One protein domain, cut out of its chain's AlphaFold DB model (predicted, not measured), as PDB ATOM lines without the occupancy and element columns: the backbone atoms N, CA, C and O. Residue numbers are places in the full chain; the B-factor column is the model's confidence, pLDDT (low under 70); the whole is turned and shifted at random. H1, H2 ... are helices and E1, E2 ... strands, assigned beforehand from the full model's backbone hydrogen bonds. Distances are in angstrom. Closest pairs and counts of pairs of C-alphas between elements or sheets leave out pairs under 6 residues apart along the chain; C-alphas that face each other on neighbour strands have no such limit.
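What this domain is: This is residues 7 to 124 of the 124 residues of the protein "Uncharacterized protein conserved in bacteria" of Moraxella cuniculi (UniProt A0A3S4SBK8). Four helices, H2, H3, H4 and H5, make a loose ring, with H3 between H2 and H4 and H5 on the far side, while a small sheet of three strands stands at one end of it, by the last turns of H3. H1 makes a helical hairpin with H2, outside the ring, and a long loop, residues 60 to 77, lies away from the helices' middle. The printed part has 118 residues, with five named helices and three named strands in the order H1 H2 H3 E1 H4 H5 E2 E3; the sheet runs E1 E2 E3, antiparallel. It is mostly helix and compact, with a radius of gyration of the C-alphas of 13.8 A and spans of 39 by 35 by 23 A.

How they stand to each other: In the sheet, E2, residues 112 to 115, is the inner strand, and E1, residues 57 to 59, and E3, residues 121 to 123, are edge strands. E1 and E2 are antiparallel at 149 degrees, with N 58 and O 113 2.8 A apart. E2 and E3, a hairpin, are antiparallel at 143 degrees, with N 114 and O 122 2.9 A apart. H3, residues 37 to 53, only grazes the sheet, with residues 48 to 52; its closest C-alphas to E1 are Trp 51 and Ile 57, 5.7 A. H4, residues 78 to 88, touches H3 at a shallow tilt of 28 degrees, opposite ways, closest at the C-alphas of Leu 52 and Thr 78, 6.3 A. H2, residues 21 to 31, touches residues 40 to 44 of H3 alone, at a steep tilt of 62 degrees, closest at the C-alphas of Phe 25 and Phe 44, 6.2 A. H2 also only grazes the sheet, with residues 21 to 24. H1, residues 7 to 16, touches H2, closest at the C-alphas of Ser 16 and Phe 24, 4.9 A. H5, residues 99 to 108, is close to but not clearly touching H2 (C-alphas of Ser 22 and Phe 105, 5.8 A) and H4 (C-alphas of Ser 88 and Asn 108, 6.9 A). H3 and H5 are apart. Every O i to N i+4 pair is within hydrogen-bond range in H1, H3, H4 and H5; in H2 it is 6 of 7.

Where its parts are: H1 begins at C-alpha 7, (31.382, 36.906, -14.110), and is 14.2 A long. H2 is 15.9 A, H4 15.4 A and H5 13.1 A long. H3, the longest helix, runs 24.4 A to C-alpha 53 at (27.048, 20.623, -20.746). E1 is 7.0 A, E2 10.0 A and E3 6.9 A long, E3 ending at C-alpha 123, (24.421, 30.283, -35.543).

The domain as a whole: The two C-alphas farthest apart, of Glu 7 and Gly 66, are 42.8 A apart. The printed part has no cut. The link from E1 to H4 is long, at 18 residues. The mean pLDDT of the printed part is 93.8, and no printed residue is under 70.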
ATOM      1  N   GLU A   7      31.677  35.606 -13.500       96.50
ATOM      2  CA  GLU A   7      31.382  36.906 -14.110       96.50
ATOM      3  C   GLU A   7      32.135  37.082 -15.431       96.50
ATOM      4  O   GLU A   7      31.547  37.487 -16.431       96.50
ATOM      5  N   LEU A   8      33.419  36.714 -15.464       96.19
ATOM      6  CA  LEU A   8      34.233  36.823 -16.670       96.19
ATOM      7  C   LEU A   8      33.795  35.820 -17.743       96.19
ATOM      8  O   LEU A   8      33.741  36.164 -18.923       96.19
ATOM      9  N   LYS A   9      33.422  34.594 -17.354       97.12
ATOM     10  CA  LYS A   9      32.828  33.623 -18.286       97.12
ATOM     11  C   LYS A   9      31.554  34.177 -18.918       97.12
ATOM     12  O   LYS A   9      31.363  34.025 -20.122       97.12
ATOM     13  N   GLN A  10      30.708  34.831 -18.124       96.31
ATOM     14  CA  GLN A  10      29.486  35.458 -18.614       96.31
ATOM     15  C   GLN A  10      29.787  36.616 -19.576       96.31
ATOM     16  O   GLN A  10      29.165  36.696 -20.630       96.31
ATOM     17  N   GLU A  11      30.766  37.473 -19.274       97.19
ATOM     18  CA  GLU A  11      31.194  38.545 -20.184       97.19
ATOM     19  C   GLU A  11      31.703  37.996 -21.528       97.19
ATOM     20  O   GLU A  11      31.305  38.491 -22.588       97.19
ATOM     21  N   ILE A  12      32.521  36.934 -21.500       97.38
ATOM     22  CA  ILE A  12      33.007  36.254 -22.711       97.38
ATOM     23  C   ILE A  12      31.838  35.616 -23.474       97.38
ATOM     24  O   ILE A  12      31.796  35.703 -24.702       97.38
ATOM     25  N   PHE A  13      30.878  34.994 -22.788       96.19
ATOM     26  CA  PHE A  13      29.700  34.415 -23.434       96.19
ATOM     27  C   PHE A  13      28.874  35.487 -24.152       96.19
ATOM     28  O   PHE A  13      28.604  35.350 -25.343       96.19
ATOM     29  N   GLU A  14      28.524  36.578 -23.468       95.25
ATOM     30  CA  GLU A  14      27.668  37.633 -24.022       95.25
ATOM     31  C   GLU A  14      28.306  38.344 -25.220       95.25
ATOM     32  O   GLU A  14      27.623  38.605 -26.209       95.25
ATOM     33  N   ILE A  15      29.616  38.619 -25.184       95.75
ATOM     34  CA  ILE A  15      30.296  39.231 -26.337       95.75
ATOM     35  C   ILE A  15      30.435  38.256 -27.516       95.75
ATOM     36  O   ILE A  15      30.475  38.679 -28.670       95.75
ATOM     37  N   SER A  16      30.523  36.954 -27.232       96.00
ATOM     38  CA  SER A  16      30.669  35.913 -28.253       96.00
ATOM     39  C   SER A  16      29.327  35.504 -28.857       96.00
ATOM     40  O   SER A  16      29.294  35.008 -29.984       96.00
ATOM     41  N   LYS A  17      28.222  35.712 -28.132       94.88
ATOM     42  CA  LYS A  17      26.867  35.330 -28.533       94.88
ATOM     43  C   LYS A  17      26.534  35.900 -29.911       94.88
ATOM     44  O   LYS A  17      26.570  37.106 -30.140       94.88
ATOM     45  N   GLY A  18      26.204  35.009 -30.844       92.94
ATOM     46  CA  GLY A  18      25.913  35.379 -32.230       92.94
ATOM     47  C   GLY A  18      27.148  35.674 -33.089       92.94
ATOM     48  O   GLY A  18      26.992  36.234 -34.167       92.94
ATOM     49  N   SER A  19      28.353  35.303 -32.650       95.06
ATOM     50  CA  SER A  19      29.573  35.319 -33.469       95.06
ATOM     51  C   SER A  19      29.905  33.929 -34.019       95.06
ATOM     52  O   SER A  19      29.387  32.907 -33.560       95.06
ATOM     53  N   TRP A  20      30.812  33.873 -34.999       95.81
ATOM     54  CA  TRP A  20      31.452  32.618 -35.411       95.81
ATOM     55  C   TRP A  20      32.303  32.054 -34.267       95.81
ATOM     56  O   TRP A  20      32.733  32.788 -33.376       95.81
ATOM     57  N   ILE A  21      32.606  30.757 -34.319       96.31
ATOM     58  CA  ILE A  21      33.451  30.085 -33.319       96.31
ATOM     59  C   ILE A  21      34.847  30.732 -33.198       96.31
ATOM     60  O   ILE A  21      35.399  30.800 -32.105       96.31
ATOM     61  N   SER A  22      35.382  31.297 -34.287       96.06
ATOM     62  CA  SER A  22      36.613  32.098 -34.260       96.06
ATOM     63  C   SER A  22      36.465  33.391 -33.459       96.06
ATOM     64  O   SER A  22      37.402  33.796 -32.783       96.06
ATOM     65  N   GLY A  23      35.292  34.027 -33.497       96.12
ATOM     66  CA  GLY A  23      34.994  35.210 -32.691       96.12
ATOM     67  C   GLY A  23      34.993  34.889 -31.199       96.12
ATOM     68  O   GLY A  23      35.569  35.641 -30.421       96.12
ATOM     69  N   PHE A  24      34.438  33.735 -30.813       96.69
ATOM     70  CA  PHE A  24      34.543  33.220 -29.445       96.69
ATOM     71  C   PHE A  24      35.999  32.953 -29.046       96.69
ATOM     72  O   PHE A  24      36.437  33.397 -27.985       96.69
ATOM     73  N   PHE A  25      36.773  32.293 -29.910       97.06
ATOM     74  CA  PHE A  25      38.196  32.077 -29.663       97.06
ATOM     75  C   PHE A  25      38.923  33.409 -29.415       97.06
ATOM     76  O   PHE A  25      39.524  33.580 -28.361       97.06
ATOM     77  N   SER A  26      38.785  34.398 -30.301       94.94
ATOM     78  CA  SER A  26      39.405  35.721 -30.128       94.94
ATOM     79  C   SER A  26      38.856  36.525 -28.942       94.94
ATOM     80  O   SER A  26      39.572  37.346 -28.372       94.94
ATOM     81  N   ALA A  27      37.600  36.316 -28.535       96.31
ATOM     82  CA  ALA A  27      37.049  36.973 -27.352       96.31
ATOM     83  C   ALA A  27      37.818  36.571 -26.086       96.31
ATOM     84  O   ALA A  27      38.114  37.427 -25.256       96.31
ATOM     85  N   ILE A  28      38.212  35.298 -25.962       96.25
ATOM     86  CA  ILE A  28      38.980  34.820 -24.805       96.25
ATOM     87  C   ILE A  28      40.297  35.591 -24.666       96.25
ATOM     88  O   ILE A  28      40.574  36.110 -23.586       96.25
ATOM     89  N   SER A  29      41.092  35.718 -25.733       93.12
ATOM     90  CA  SER A  29      42.370  36.441 -25.672       93.12
ATOM     91  C   SER A  29      42.193  37.949 -25.474       93.12
ATOM     92  O   SER A  29      43.028  38.590 -24.835       93.12
ATOM     93  N   GLY A  30      41.064  38.516 -25.912       93.19
ATOM     94  CA  GLY A  30      40.683  39.896 -25.604       93.19
ATOM     95  C   GLY A  30      40.449  40.159 -24.109       93.19
ATOM     96  O   GLY A  30      40.865  41.200 -23.599       93.19
ATOM     97  N   TYR A  31      39.817  39.219 -23.398       94.69
ATOM     98  CA  TYR A  31      39.535  39.323 -21.958       94.69
ATOM     99  C   TYR A  31      40.666  38.782 -21.068       94.69
ATOM    100  O   TYR A  31      40.791  39.178 -19.909       94.69
ATOM    101  N   LEU A  32      41.524  37.916 -21.611       93.25
ATOM    102  CA  LEU A  32      42.666  37.307 -20.930       93.25
ATOM    103  C   LEU A  32      43.984  37.608 -21.673       93.25
ATOM    104  O   LEU A  32      44.675  36.686 -22.098       93.25
ATOM    105  N   PRO A  33      44.409  38.878 -21.802       90.38
ATOM    106  CA  PRO A  33      45.495  39.273 -22.713       90.38
ATOM    107  C   PRO A  33      46.900  38.769 -22.336       90.38
ATOM    108  O   PRO A  33      47.841  38.955 -23.102       90.38
ATOM    109  N   ASN A  34      47.070  38.179 -21.150       91.25
ATOM    110  CA  ASN A  34      48.373  37.757 -20.624       91.25
ATOM    111  C   ASN A  34      48.557  36.234 -20.582       91.25
ATOM    112  O   ASN A  34      49.529  35.767 -19.989       91.25
ATOM    113  N   ILE A  35      47.630  35.464 -21.154       94.25
ATOM    114  CA  ILE A  35      47.758  34.005 -21.225       94.25
ATOM    115  C   ILE A  35      48.590  33.606 -22.446       94.25
ATOM    116  O   ILE A  35      48.620  34.299 -23.462       94.25
ATOM    117  N   SER A  36      49.287  32.481 -22.347       95.31
ATOM    118  CA  SER A  36      49.955  31.864 -23.490       95.31
ATOM    119  C   SER A  36      48.943  31.307 -24.496       95.31
ATOM    120  O   SER A  36      47.797  31.022 -24.154       95.31
ATOM    121  N   PHE A  37      49.381  31.074 -25.738       95.19
ATOM    122  CA  PHE A  37      48.537  30.431 -26.751       95.19
ATOM    123  C   PHE A  37      48.061  29.031 -26.325       95.19
ATOM    124  O   PHE A  37      46.942  28.630 -26.633       95.19
ATOM    125  N   GLU A  38      48.880  28.286 -25.575       95.06
ATOM    126  CA  GLU A  38      48.464  26.987 -25.038       95.06
ATOM    127  C   GLU A  38      47.336  27.140 -24.013       95.06
ATOM    128  O   GLU A  38      46.306  26.484 -24.131       95.06
ATOM    129  N   GLU A  39      47.483  28.065 -23.064       96.06
ATOM    130  CA  GLU A  39      46.434  28.367 -22.083       96.06
ATOM    131  C   GLU A  39      45.161  28.886 -22.757       96.06
ATOM    132  O   GLU A  39      44.062  28.528 -22.350       96.06
ATOM    133  N   HIS A  40      45.291  29.683 -23.817       96.19
ATOM    134  CA  HIS A  40      44.162  30.160 -24.609       96.19
ATOM    135  C   HIS A  40      43.368  29.011 -25.235       96.19
ATOM    136  O   HIS A  40      42.146  28.958 -25.081       96.19
ATOM    137  N   LYS A  41      44.050  28.046 -25.864       96.12
ATOM    138  CA  LYS A  41      43.416  26.822 -26.379       96.12
ATOM    139  C   LYS A  41      42.762  26.008 -25.267       96.12
ATOM    140  O   LYS A  41      41.628  25.562 -25.429       96.12
ATOM    141  N   GLU A  42      43.453  25.813 -24.142       96.69
ATOM    142  CA  GLU A  42      42.899  25.088 -22.992       96.69
ATOM    143  C   GLU A  42      41.603  25.739 -22.499       96.69
ATOM    144  O   GLU A  42      40.606  25.045 -22.302       96.69
ATOM    145  N   VAL A  43      41.597  27.068 -22.353       97.50
ATOM    146  CA  VAL A  43      40.417  27.839 -21.946       97.50
ATOM    147  C   VAL A  43      39.299  27.710 -22.976       97.50
ATOM    148  O   VAL A  43      38.155  27.471 -22.599       97.50
ATOM    149  N   PHE A  44      39.614  27.806 -24.267       97.81
ATOM    150  CA  PHE A  44      38.633  27.646 -25.337       97.81
ATOM    151  C   PHE A  44      37.922  26.291 -25.279       97.81
ATOM    152  O   PHE A  44      36.690  26.239 -25.318       97.81
ATOM    153  N   PHE A  45      38.669  25.194 -25.137       98.06
ATOM    154  CA  PHE A  45      38.062  23.867 -25.038       98.06
ATOM    155  C   PHE A  45      37.306  23.666 -23.722       98.06
ATOM    156  O   PHE A  45      36.228  23.080 -23.745       98.06
ATOM    157  N   ALA A  46      37.832  24.165 -22.599       97.94
ATOM    158  CA  ALA A  46      37.178  24.047 -21.297       97.94
ATOM    159  C   ALA A  46      35.839  24.803 -21.255       97.94
ATOM    160  O   ALA A  46      34.832  24.244 -20.829       97.94
ATOM    161  N   LEU A  47      35.798  26.040 -21.759       98.12
ATOM    162  CA  LEU A  47      34.559  26.815 -21.852       98.12
ATOM    163  C   LEU A  47      33.574  26.193 -22.849       98.12
ATOM    164  O   LEU A  47      32.385  26.127 -22.556       98.12
ATOM    165  N   SER A  48      34.054  25.674 -23.986       98.31
ATOM    166  CA  SER A  48      33.199  24.938 -24.930       98.31
ATOM    167  C   SER A  48      32.530  23.735 -24.259       98.31
ATOM    168  O   SER A  48      31.336  23.510 -24.437       98.31
ATOM    169  N   GLU A  49      33.292  22.966 -23.478       98.56
ATOM    170  CA  GLU A  49      32.802  21.788 -22.760       98.56
ATOM    171  C   GLU A  49      31.768  22.169 -21.698       98.56
ATOM    172  O   GLU A  49      30.677  21.598 -21.643       98.56
ATOM    173  N   GLU A  50      32.089  23.170 -20.880       97.94
ATOM    174  CA  GLU A  50      31.202  23.693 -19.845       97.94
ATOM    175  C   GLU A  50      29.883  24.202 -20.441       97.94
ATOM    176  O   GLU A  50      28.798  23.847 -19.977       97.94
ATOM    177  N   TRP A  51      29.951  24.993 -21.513       98.12
ATOM    178  CA  TRP A  51      28.778  25.585 -22.147       98.12
ATOM    179  C   TRP A  51      27.936  24.575 -22.923       98.12
ATOM    180  O   TRP A  51      26.713  24.719 -22.946       98.12
ATOM    181  N   LEU A  52      28.541  23.534 -23.504       98.31
ATOM    182  CA  LEU A  52      27.799  22.402 -24.067       98.31
ATOM    183  C   LEU A  52      27.023  21.657 -22.979       98.31
ATOM    184  O   LEU A  52      25.822  21.431 -23.126       98.31
ATOM    185  N   ASN A  53      27.679  21.330 -21.863       98.31
ATOM    186  CA  ASN A  53      27.048  20.623 -20.746       98.31
ATOM    187  C   ASN A  53      25.905  21.426 -20.112       98.31
ATOM    188  O   ASN A  53      24.892  20.853 -19.712       98.31
ATOM    189  N   ASN A  54      26.044  22.751 -20.069       97.50
ATOM    190  CA  ASN A  54      25.017  23.661 -19.567       97.50
ATOM    191  C   ASN A  54      23.952  24.022 -20.620       97.50
ATOM    192  O   ASN A  54      23.018  24.763 -20.315       97.50
ATOM    193  N   GLY A  55      24.073  23.524 -21.855       97.19
ATOM    194  CA  GLY A  55      23.143  23.811 -22.946       97.19
ATOM    195  C   GLY A  55      23.167  25.263 -23.431       97.19
ATOM    196  O   GLY A  55      22.229  25.692 -24.099       97.19
ATOM    197  N   LEU A  56      24.211  26.032 -23.121       97.62
ATOM    198  CA  LEU A  56      24.371  27.418 -23.575       97.62
ATOM    199  C   LEU A  56      24.777  27.500 -25.049       97.62
ATOM    200  O   LEU A  56      24.469  28.481 -25.727       97.62
ATOM    201  N   ILE A  57      25.447  26.462 -25.548       98.06
ATOM    202  CA  ILE A  57      25.823  26.330 -26.953       98.06
ATOM    203  C   ILE A  57      25.489  24.934 -27.473       98.06
ATOM    204  O   ILE A  57      25.330  23.980 -26.711       98.06
ATOM    205  N   LYS A  58      25.417  24.825 -28.793       97.75
ATOM    206  CA  LYS A  58      25.425  23.580 -29.560       97.75
ATOM    207  C   LYS A  58      26.371  23.744 -30.746       97.75
ATOM    208  O   LYS A  58      26.810  24.853 -31.040       97.75
ATOM    209  N   PHE A  59      26.646  22.657 -31.453       96.88
ATOM    210  CA  PHE A  59      27.351  22.701 -32.731       96.88
ATOM    211  C   PHE A  59      26.495  22.079 -33.825       96.88
ATOM    212  O   PHE A  59      25.701  21.180 -33.549       96.88
ATOM    213  N   ASP A  60      26.657  22.545 -35.059       94.19
ATOM    214  CA  ASP A  60      26.228  21.785 -36.229       94.19
ATOM    215  C   ASP A  60      27.117  20.547 -36.408       94.19
ATOM    216  O   ASP A  60      28.255  20.494 -35.934       94.19
ATOM    217  N   VAL A  61      26.616  19.540 -37.125       91.94
ATOM    218  CA  VAL A  61      27.472  18.428 -37.557       91.94
ATOM    219  C   VAL A  61      28.643  18.952 -38.398       91.94
ATOM    220  O   VAL A  61      28.447  19.825 -39.250       91.94
ATOM    221  N   PRO A  62      29.866  18.434 -38.188       89.38
ATOM    222  CA  PRO A  62      31.022  18.888 -38.938       89.38
ATOM    223  C   PRO A  62      30.863  18.535 -40.415       89.38
ATOM    224  O   PRO A  62      30.195  17.561 -40.781       89.38
ATOM    225  N   TYR A  63      31.512  19.310 -41.279       84.62
ATOM    226  CA  TYR A  63      31.608  18.946 -42.685       84.62
ATOM    227  C   TYR A  63      32.421  17.655 -42.828       84.62
ATOM    228  O   TYR A  63      33.552  17.554 -42.348       84.62
ATOM    229  N   ILE A  64      31.844  16.671 -43.515       80.62
ATOM    230  CA  ILE A  64      32.506  15.410 -43.845       80.62
ATOM    231  C   ILE A  64      32.527  15.300 -45.366       80.62
ATOM    232  O   ILE A  64      31.479  15.290 -46.014       80.62
ATOM    233  N   GLU A  65      33.726  15.222 -45.943       80.81
ATOM    234  CA  GLU A  65      33.894  15.107 -47.389       80.81
ATOM    235  C   GLU A  65      33.141  13.883 -47.938       80.81
ATOM    236  O   GLU A  65      33.220  12.779 -47.398       80.81
ATOM    237  N   GLY A  66      32.382  14.087 -49.015       81.50
ATOM    238  CA  GLY A  66      31.572  13.037 -49.640       81.50
ATOM    239  C   GLY A  66      30.221  12.772 -48.966       81.50
ATOM    240  O   GLY A  66      29.434  11.984 -49.496       81.50
ATOM    241  N   VAL A  67      29.908  13.446 -47.855       80.06
ATOM    242  CA  VAL A  67      28.582  13.421 -47.223       80.06
ATOM    243  C   VAL A  67      27.830  14.702 -47.602       80.06
ATOM    244  O   VAL A  67      28.396  15.790 -47.479       80.06
ATOM    245  N   PRO A  68      26.568  14.624 -48.075       80.00
ATOM    246  CA  PRO A  68      25.756  15.814 -48.295       80.00
ATOM    247  C   PRO A  68      25.706  16.669 -47.031       80.00
ATOM    248  O   PRO A  68      25.301  16.192 -45.971       80.00
ATOM    249  N   PHE A  69      26.139  17.922 -47.147       76.81
ATOM    250  CA  PHE A  69      26.120  18.839 -46.020       76.81
ATOM    251  C   PHE A  69      24.675  19.195 -45.674       76.81
ATOM    252  O   PHE A  69      23.932  19.722 -46.505       76.81
ATOM    253  N   GLU A  70      24.296  18.924 -44.433       77.69
ATOM    254  CA  GLU A  70      23.007  19.287 -43.869       77.69
ATOM    255  C   GLU A  70      23.271  20.051 -42.574       77.69
ATOM    256  O   GLU A  70      23.927  19.530 -41.671       77.69
ATOM    257  N   ARG A  71      22.769  21.290 -42.485       79.44
ATOM    258  CA  ARG A  71      22.793  22.034 -41.224       79.44
ATOM    259  C   ARG A  71      21.811  21.385 -40.268       79.44
ATOM    260  O   ARG A  71      20.597  21.517 -40.423       79.44
ATOM    261  N   ARG A  72      22.358  20.657 -39.308       89.31
ATOM    262  CA  ARG A  72      21.622  20.010 -38.234       89.31
ATOM    263  C   ARG A  72      22.485  20.036 -36.988       89.31
ATOM    264  O   ARG A  72      23.695  19.816 -37.069       89.31
ATOM    265  N   VAL A  73      21.820  20.212 -35.854       93.81
ATOM    266  CA  VAL A  73      22.436  20.095 -34.537       93.81
ATOM    267  C   VAL A  73      23.147  18.748 -34.421       93.81
ATOM    268  O   VAL A  73      22.604  17.697 -34.773       93.81
ATOM    269  N   TRP A  74      24.374  18.788 -33.923       94.88
ATOM    270  CA  TRP A  74      25.161  17.615 -33.610       94.88
ATOM    271  C   TRP A  74      24.737  17.054 -32.251       94.88
ATOM    272  O   TRP A  74      25.116  17.560 -31.202       94.88
ATOM    273  N   GLU A  75      23.941  15.988 -32.279       94.56
ATOM    274  CA  GLU A  75      23.401  15.319 -31.082       94.56
ATOM    275  C   GLU A  75      24.395  14.319 -30.440       94.56
ATOM    276  O   GLU A  75      23.988  13.377 -29.760       94.56
ATOM    277  N   ALA A  76      25.699  14.469 -30.697       95.75
ATOM    278  CA  ALA A  76      26.724  13.632 -30.073       95.75
ATOM    279  C   ALA A  76      26.972  14.046 -28.608       95.75
ATOM    280  O   ALA A  76      26.695  15.188 -28.234       95.75
ATOM    281  N   PRO A  77      27.507  13.147 -27.761       97.88
ATOM    282  CA  PRO A  77      27.903  13.500 -26.401       97.88
ATOM    283  C   PRO A  77      28.936  14.633 -26.380       97.88
ATOM    284  O   PRO A  77      29.808  14.688 -27.247       97.88
ATOM    285  N   THR A  78      28.900  15.479 -25.344       98.25
ATOM    286  CA  THR A  78      29.861  16.584 -25.165       98.25
ATOM    287  C   THR A  78      31.310  16.120 -25.314       98.25
ATOM    288  O   THR A  78      32.079  16.751 -26.030       98.25
ATOM    289  N   GLU A  79      31.674  14.992 -24.698       98.06
ATOM    290  CA  GLU A  79      33.030  14.430 -24.774       98.06
ATOM    291  C   GLU A  79      33.466  14.160 -26.224       98.06
ATOM    292  O   GLU A  79      34.587  14.493 -26.598       98.06
ATOM    293  N   GLU A  80      32.573  13.629 -27.064       98.00
ATOM    294  CA  GLU A  80      32.859  13.344 -28.475       98.00
ATOM    295  C   GLU A  80      33.064  14.635 -29.276       98.00
ATOM    296  O   GLU A  80      34.020  14.744 -30.044       98.00
ATOM    297  N   ILE A  81      32.207  15.638 -29.055       97.88
ATOM    298  CA  ILE A  81      32.309  16.942 -29.722       97.88
ATOM    299  C   ILE A  81      33.623  17.630 -29.336       97.88
ATOM    300  O   ILE A  81      34.367  18.089 -30.202       97.88
ATOM    301  N   ILE A  82      33.945  17.673 -28.042       98.38
ATOM    302  CA  ILE A  82      35.174  18.297 -27.545       98.38
ATOM    303  C   ILE A  82      36.411  17.552 -28.038       98.38
ATOM    304  O   ILE A  82      37.389  18.189 -28.435       98.38
ATOM    305  N   GLN A  83      36.373  16.220 -28.063       97.94
ATOM    306  CA  GLN A  83      37.463  15.421 -28.605       97.94
ATOM    307  C   GLN A  83      37.666  15.709 -30.098       97.94
ATOM    308  O   GLN A  83      38.801  15.929 -30.515       97.94
ATOM    309  N   TYR A  84      36.590  15.823 -30.884       96.69
ATOM    310  CA  TYR A  84      36.683  16.235 -32.284       96.69
ATOM    311  C   TYR A  84      37.314  17.621 -32.436       96.69
ATOM    312  O   TYR A  84      38.228  17.784 -33.248       96.69
ATOM    313  N   LEU A  85      36.862  18.619 -31.663       97.00
ATOM    314  CA  LEU A  85      37.416  19.975 -31.723       97.00
ATOM    315  C   LEU A  85      38.922  19.972 -31.430       97.00
ATOM    316  O   LEU A  85      39.669  20.624 -32.153       97.00
ATOM    317  N   LYS A  86      39.365  19.202 -30.426       97.06
ATOM    318  CA  LYS A  86      40.783  19.038 -30.064       97.06
ATOM    319  C   LYS A  86      41.584  18.310 -31.142       97.06
ATOM    320  O   LYS A  86      42.664  18.765 -31.504       97.06
ATOM    321  N   ASP A  87      41.064  17.201 -31.669       96.06
ATOM    322  CA  ASP A  87      41.760  16.374 -32.663       96.06
ATOM    323  C   ASP A  87      41.918  17.074 -34.013       96.06
ATOM    324  O   ASP A  87      42.904  16.844 -34.719       96.06
ATOM    325  N   SER A  88      40.956  17.928 -34.364       94.56
ATOM    326  CA  SER A  88      40.983  18.727 -35.589       94.56
ATOM    327  C   SER A  88      41.754  20.043 -35.444       94.56
ATOM    328  O   SER A  88      42.108  20.638 -36.464       94.56
ATOM    329  N   PHE A  89      42.055  20.492 -34.220       96.38
ATOM    330  CA  PHE A  89      42.821  21.717 -33.997       96.38
ATOM    331  C   PHE A  89      44.286  21.557 -34.464       96.38
ATOM    332  O   PHE A  89      44.899  20.509 -34.234       96.38
ATOM    333  N   PRO A  90      44.899  22.578 -35.097       95.25
ATOM    334  CA  PRO A  90      46.283  22.506 -35.565       95.25
ATOM    335  C   PRO A  90      47.291  22.240 -34.436       95.25
ATOM    336  O   PRO A  90      47.462  23.054 -33.530       95.25
ATOM    337  N   LYS A  91      48.008  21.111 -34.518       92.38
ATOM    338  CA  LYS A  91      48.945  20.665 -33.466       92.38
ATOM    339  C   LYS A  91      50.236  21.478 -33.395       92.38
ATOM    340  O   LYS A  91      50.791  21.640 -32.316       92.38
ATOM    341  N   GLU A  92      50.688  21.988 -34.538       91.19
ATOM    342  CA  GLU A  92      51.958  22.717 -34.668       91.19
ATOM    343  C   GLU A  92      51.787  24.242 -34.572       91.19
ATOM    344  O   GLU A  92      52.774  24.968 -34.667       91.19
ATOM    345  N   ALA A  93      50.555  24.742 -34.413       92.88
ATOM    346  CA  ALA A  93      50.312  26.177 -34.308       92.88
ATOM    347  C   ALA A  93      50.863  26.732 -32.990       92.88
ATOM    348  O   ALA A  93      50.666  26.144 -31.922       92.88
ATOM    349  N   THR A  94      51.523  27.886 -33.070       90.69
ATOM    350  CA  THR A  94      52.170  28.537 -31.917       90.69
ATOM    351  C   THR A  94      51.513  29.841 -31.486       90.69
ATOM    352  O   THR A  94      51.821  30.334 -30.402       90.69
ATOM    353  N   ASP A  95      50.629  30.404 -32.309       92.44
ATOM    354  CA  ASP A  95      49.923  31.651 -32.033       92.44
ATOM    355  C   ASP A  95      48.615  31.763 -32.836       92.44
ATOM    356  O   ASP A  95      48.355  30.990 -33.759       92.44
ATOM    357  N   GLU A  96      47.781  32.740 -32.475       87.50
ATOM    358  CA  GLU A  96      46.460  32.963 -33.082       87.50
ATOM    359  C   GLU A  96      46.513  33.426 -34.546       87.50
ATOM    360  O   GLU A  96      45.538  33.260 -35.278       87.50
ATOM    361  N   LEU A  97      47.629  34.021 -34.982       89.44
ATOM    362  CA  LEU A  97      47.806  34.512 -36.350       89.44
ATOM    363  C   LEU A  97      48.314  33.415 -37.295       89.44
ATOM    364  O   LEU A  97      48.430  33.660 -38.501       89.44
ATOM    365  N   ASP A  98      48.581  32.210 -36.783       94.00
ATOM    366  CA  ASP A  98      48.952  31.055 -37.589       94.00
ATOM    367  C   ASP A  98      47.885  30.787 -38.666       94.00
ATOM    368  O   ASP A  98      46.672  30.731 -38.422       94.00
ATOM    369  N   ALA A  99      48.334  30.623 -39.910       93.50
ATOM    370  CA  ALA A  99      47.445  30.395 -41.041       93.50
ATOM    371  C   ALA A  99      46.603  29.117 -40.874       93.50
ATOM    372  O   ALA A  99      45.463  29.074 -41.332       93.50
ATOM    373  N   ASN A 100      47.127  28.094 -40.194       95.00
ATOM    374  CA  ASN A 100      46.404  26.857 -39.929       95.00
ATOM    375  C   ASN A 100      45.288  27.055 -38.902       95.00
ATOM    376  O   ASN A 100      44.256  26.403 -39.022       95.00
ATOM    377  N   VAL A 101      45.451  27.961 -37.930       95.81
ATOM    378  CA  VAL A 101      44.380  28.316 -36.977       95.81
ATOM    379  C   VAL A 101      43.237  29.005 -37.720       95.81
ATOM    380  O   VAL A 101      42.072  28.651 -37.553       95.81
ATOM    381  N   ASN A 102      43.568  29.919 -38.635       92.94
ATOM    382  CA  ASN A 102      42.574  30.557 -39.499       92.94
ATOM    383  C   ASN A 102      41.852  29.546 -40.407       92.94
ATOM    384  O   ASN A 102      40.627  29.586 -40.528       92.94
ATOM    385  N   LEU A 103      42.588  28.616 -41.027       93.62
ATOM    386  CA  LEU A 103      42.003  27.558 -41.857       93.62
ATOM    387  C   LEU A 103      41.124  26.603 -41.045       93.62
ATOM    388  O   LEU A 103      40.056  26.222 -41.521       93.62
ATOM    389  N   TYR A 104      41.537  26.267 -39.822       95.06
ATOM    390  CA  TYR A 104      40.762  25.437 -38.910       95.06
ATOM    391  C   TYR A 104      39.371  26.024 -38.682       95.06
ATOM    392  O   TYR A 104      38.377  25.350 -38.945       95.06
ATOM    393  N   PHE A 105      39.284  27.291 -38.276       95.19
ATOM    394  CA  PHE A 105      37.989  27.922 -38.026       95.19
ATOM    395  C   PHE A 105      37.161  28.149 -39.293       95.19
ATOM    396  O   PHE A 105      35.937  28.199 -39.217       95.19
ATOM    397  N   LEU A 106      37.811  28.291 -40.452       90.44
ATOM    398  CA  LEU A 106      37.126  28.519 -41.721       90.44
ATOM    399  C   LEU A 106      36.549  27.235 -42.339       90.44
ATOM    400  O   LEU A 106      35.521  27.299 -43.009       90.44
ATOM    401  N   ILE A 107      37.229  26.094 -42.177       87.56
ATOM    402  CA  ILE A 107      36.948  24.869 -42.947       87.56
ATOM    403  C   ILE A 107      36.591  23.680 -42.050       87.56
ATOM    404  O   ILE A 107      35.734  22.878 -42.418       87.56
ATOM    405  N   ASN A 108      37.262  23.527 -40.908       89.69
ATOM    406  CA  ASN A 108      37.206  22.305 -40.105       89.69
ATOM    407  C   ASN A 108      36.283  22.422 -38.893       89.69
ATOM    408  O   ASN A 108      35.588  21.463 -38.562       89.69
ATOM    409  N   ALA A 109      36.285  23.572 -38.221       93.56
ATOM    410  CA  ALA A 109      35.478  23.774 -37.034       93.56
ATOM    411  C   ALA A 109      33.981  23.768 -37.406       93.56
ATOM    412  O   ALA A 109      33.575  24.492 -38.322       93.56
ATOM    413  N   PRO A 110      33.143  22.974 -36.717       94.25
ATOM    414  CA  PRO A 110      31.704  23.023 -36.919       94.25
ATOM    415  C   PRO A 110      31.157  24.395 -36.514       94.25
ATOM    416  O   PRO A 110      31.701  25.073 -35.637       94.25
ATOM    417  N   ALA A 111      30.047  24.797 -37.134       94.06
ATOM    418  CA  ALA A 111      29.382  26.037 -36.766       94.06
ATOM    419  C   ALA A 111      28.864  25.943 -35.324       94.06
ATOM    420  O   ALA A 111      28.183  24.983 -34.964       94.06
ATOM    421  N   ILE A 112      29.187  26.946 -34.513       96.94
ATOM    422  CA  ILE A 112      28.628  27.111 -33.173       96.94
ATOM    423  C   ILE A 112      27.219  27.702 -33.270       96.94
ATOM    424  O   ILE A 112      26.960  28.594 -34.081       96.94
ATOM    425  N   LEU A 113      26.314  27.202 -32.438       97.19
ATOM    426  CA  LEU A 113      24.946  27.679 -32.294       97.19
ATOM    427  C   LEU A 113      24.759  28.154 -30.851       97.19
ATOM    428  O   LEU A 113      24.993  27.398 -29.911       97.19
ATOM    429  N   TRP A 114      24.321  29.393 -30.673       97.56
ATOM    430  CA  TRP A 114      24.199  30.042 -29.368       97.56
ATOM    431  C   TRP A 114      22.770  29.960 -28.851       97.56
ATOM    432  O   TRP A 114      21.839  30.125 -29.636       97.56
ATOM    433  N   LEU A 115      22.579  29.743 -27.548       96.31
ATOM    434  CA  LEU A 115      21.263  29.818 -26.915       96.31
ATOM    435  C   LEU A 115      20.765  31.269 -26.865       96.31
ATOM    436  O   LEU A 115      21.421  32.153 -26.307       96.31
ATOM    437  N   HIS A 116      19.568  31.507 -27.394       92.88
ATOM    438  CA  HIS A 116      18.867  32.783 -27.312       92.88
ATOM    439  C   HIS A 116      17.775  32.776 -26.240       92.88
ATOM    440  O   HIS A 116      17.358  31.734 -25.738       92.88
ATOM    441  N   ASP A 117      17.307  33.972 -25.891       91.88
ATOM    442  CA  ASP A 117      16.363  34.205 -24.793       91.88
ATOM    443  C   ASP A 117      14.990  33.549 -25.037       91.88
ATOM    444  O   ASP A 117      14.232  33.309 -24.100       91.88
ATOM    445  N   ASP A 118      14.672  33.236 -26.296       93.69
ATOM    446  CA  ASP A 118      13.470  32.500 -26.697       93.69
ATOM    447  C   ASP A 118      13.617  30.969 -26.584       93.69
ATOM    448  O   ASP A 118      12.681  30.230 -26.895       93.69
ATOM    449  N   GLY A 119      14.775  30.487 -26.123       93.38
ATOM    450  CA  GLY A 119      15.098  29.069 -25.966       93.38
ATOM    451  C   GLY A 119      15.553  28.379 -27.255       93.38
ATOM    452  O   GLY A 119      15.766  27.166 -27.250       93.38
ATOM    453  N   SER A 120      15.686  29.116 -28.359       94.19
ATOM    454  CA  SER A 120      16.188  28.586 -29.623       94.19
ATOM    455  C   SER A 120      17.709  28.722 -29.740       94.19
ATOM    456  O   SER A 120      18.350  29.448 -28.979       94.19
ATOM    457  N   TYR A 121      18.288  27.996 -30.699       94.81
ATOM    458  CA  TYR A 121      19.712  28.067 -31.009       94.81
ATOM    459  C   TYR A 121      19.922  28.688 -32.384       94.81
ATOM    460  O   TYR A 121      19.391  28.175 -33.373       94.81
ATOM    461  N   TYR A 122      20.734  29.742 -32.457       91.38
ATOM    462  CA  TYR A 122      21.105  30.370 -33.722       91.38
ATOM    463  C   TYR A 122      22.621  30.409 -33.890       91.38
ATOM    464  O   TYR A 122      23.367  30.776 -32.982       91.38
ATOM    465  N   GLY A 123      23.069  30.006 -35.075       86.00
ATOM    466  CA  GLY A 123      24.421  30.283 -35.543       86.00
ATOM    467  C   GLY A 123      24.509  31.672 -36.164       86.00
ATOM    468  O   GLY A 123      23.493  32.318 -36.432       86.00
ATOM    469  N   SER A 124      25.740  32.100 -36.417       74.06
ATOM    470  CA  SER A 124      26.035  33.297 -37.206       74.06
ATOM    471  C   SER A 124      26.271  32.998 -38.689       74.06
ATOM    472  O   SER A 124      26.249  31.817 -39.104       74.06
TER     473      SER A 124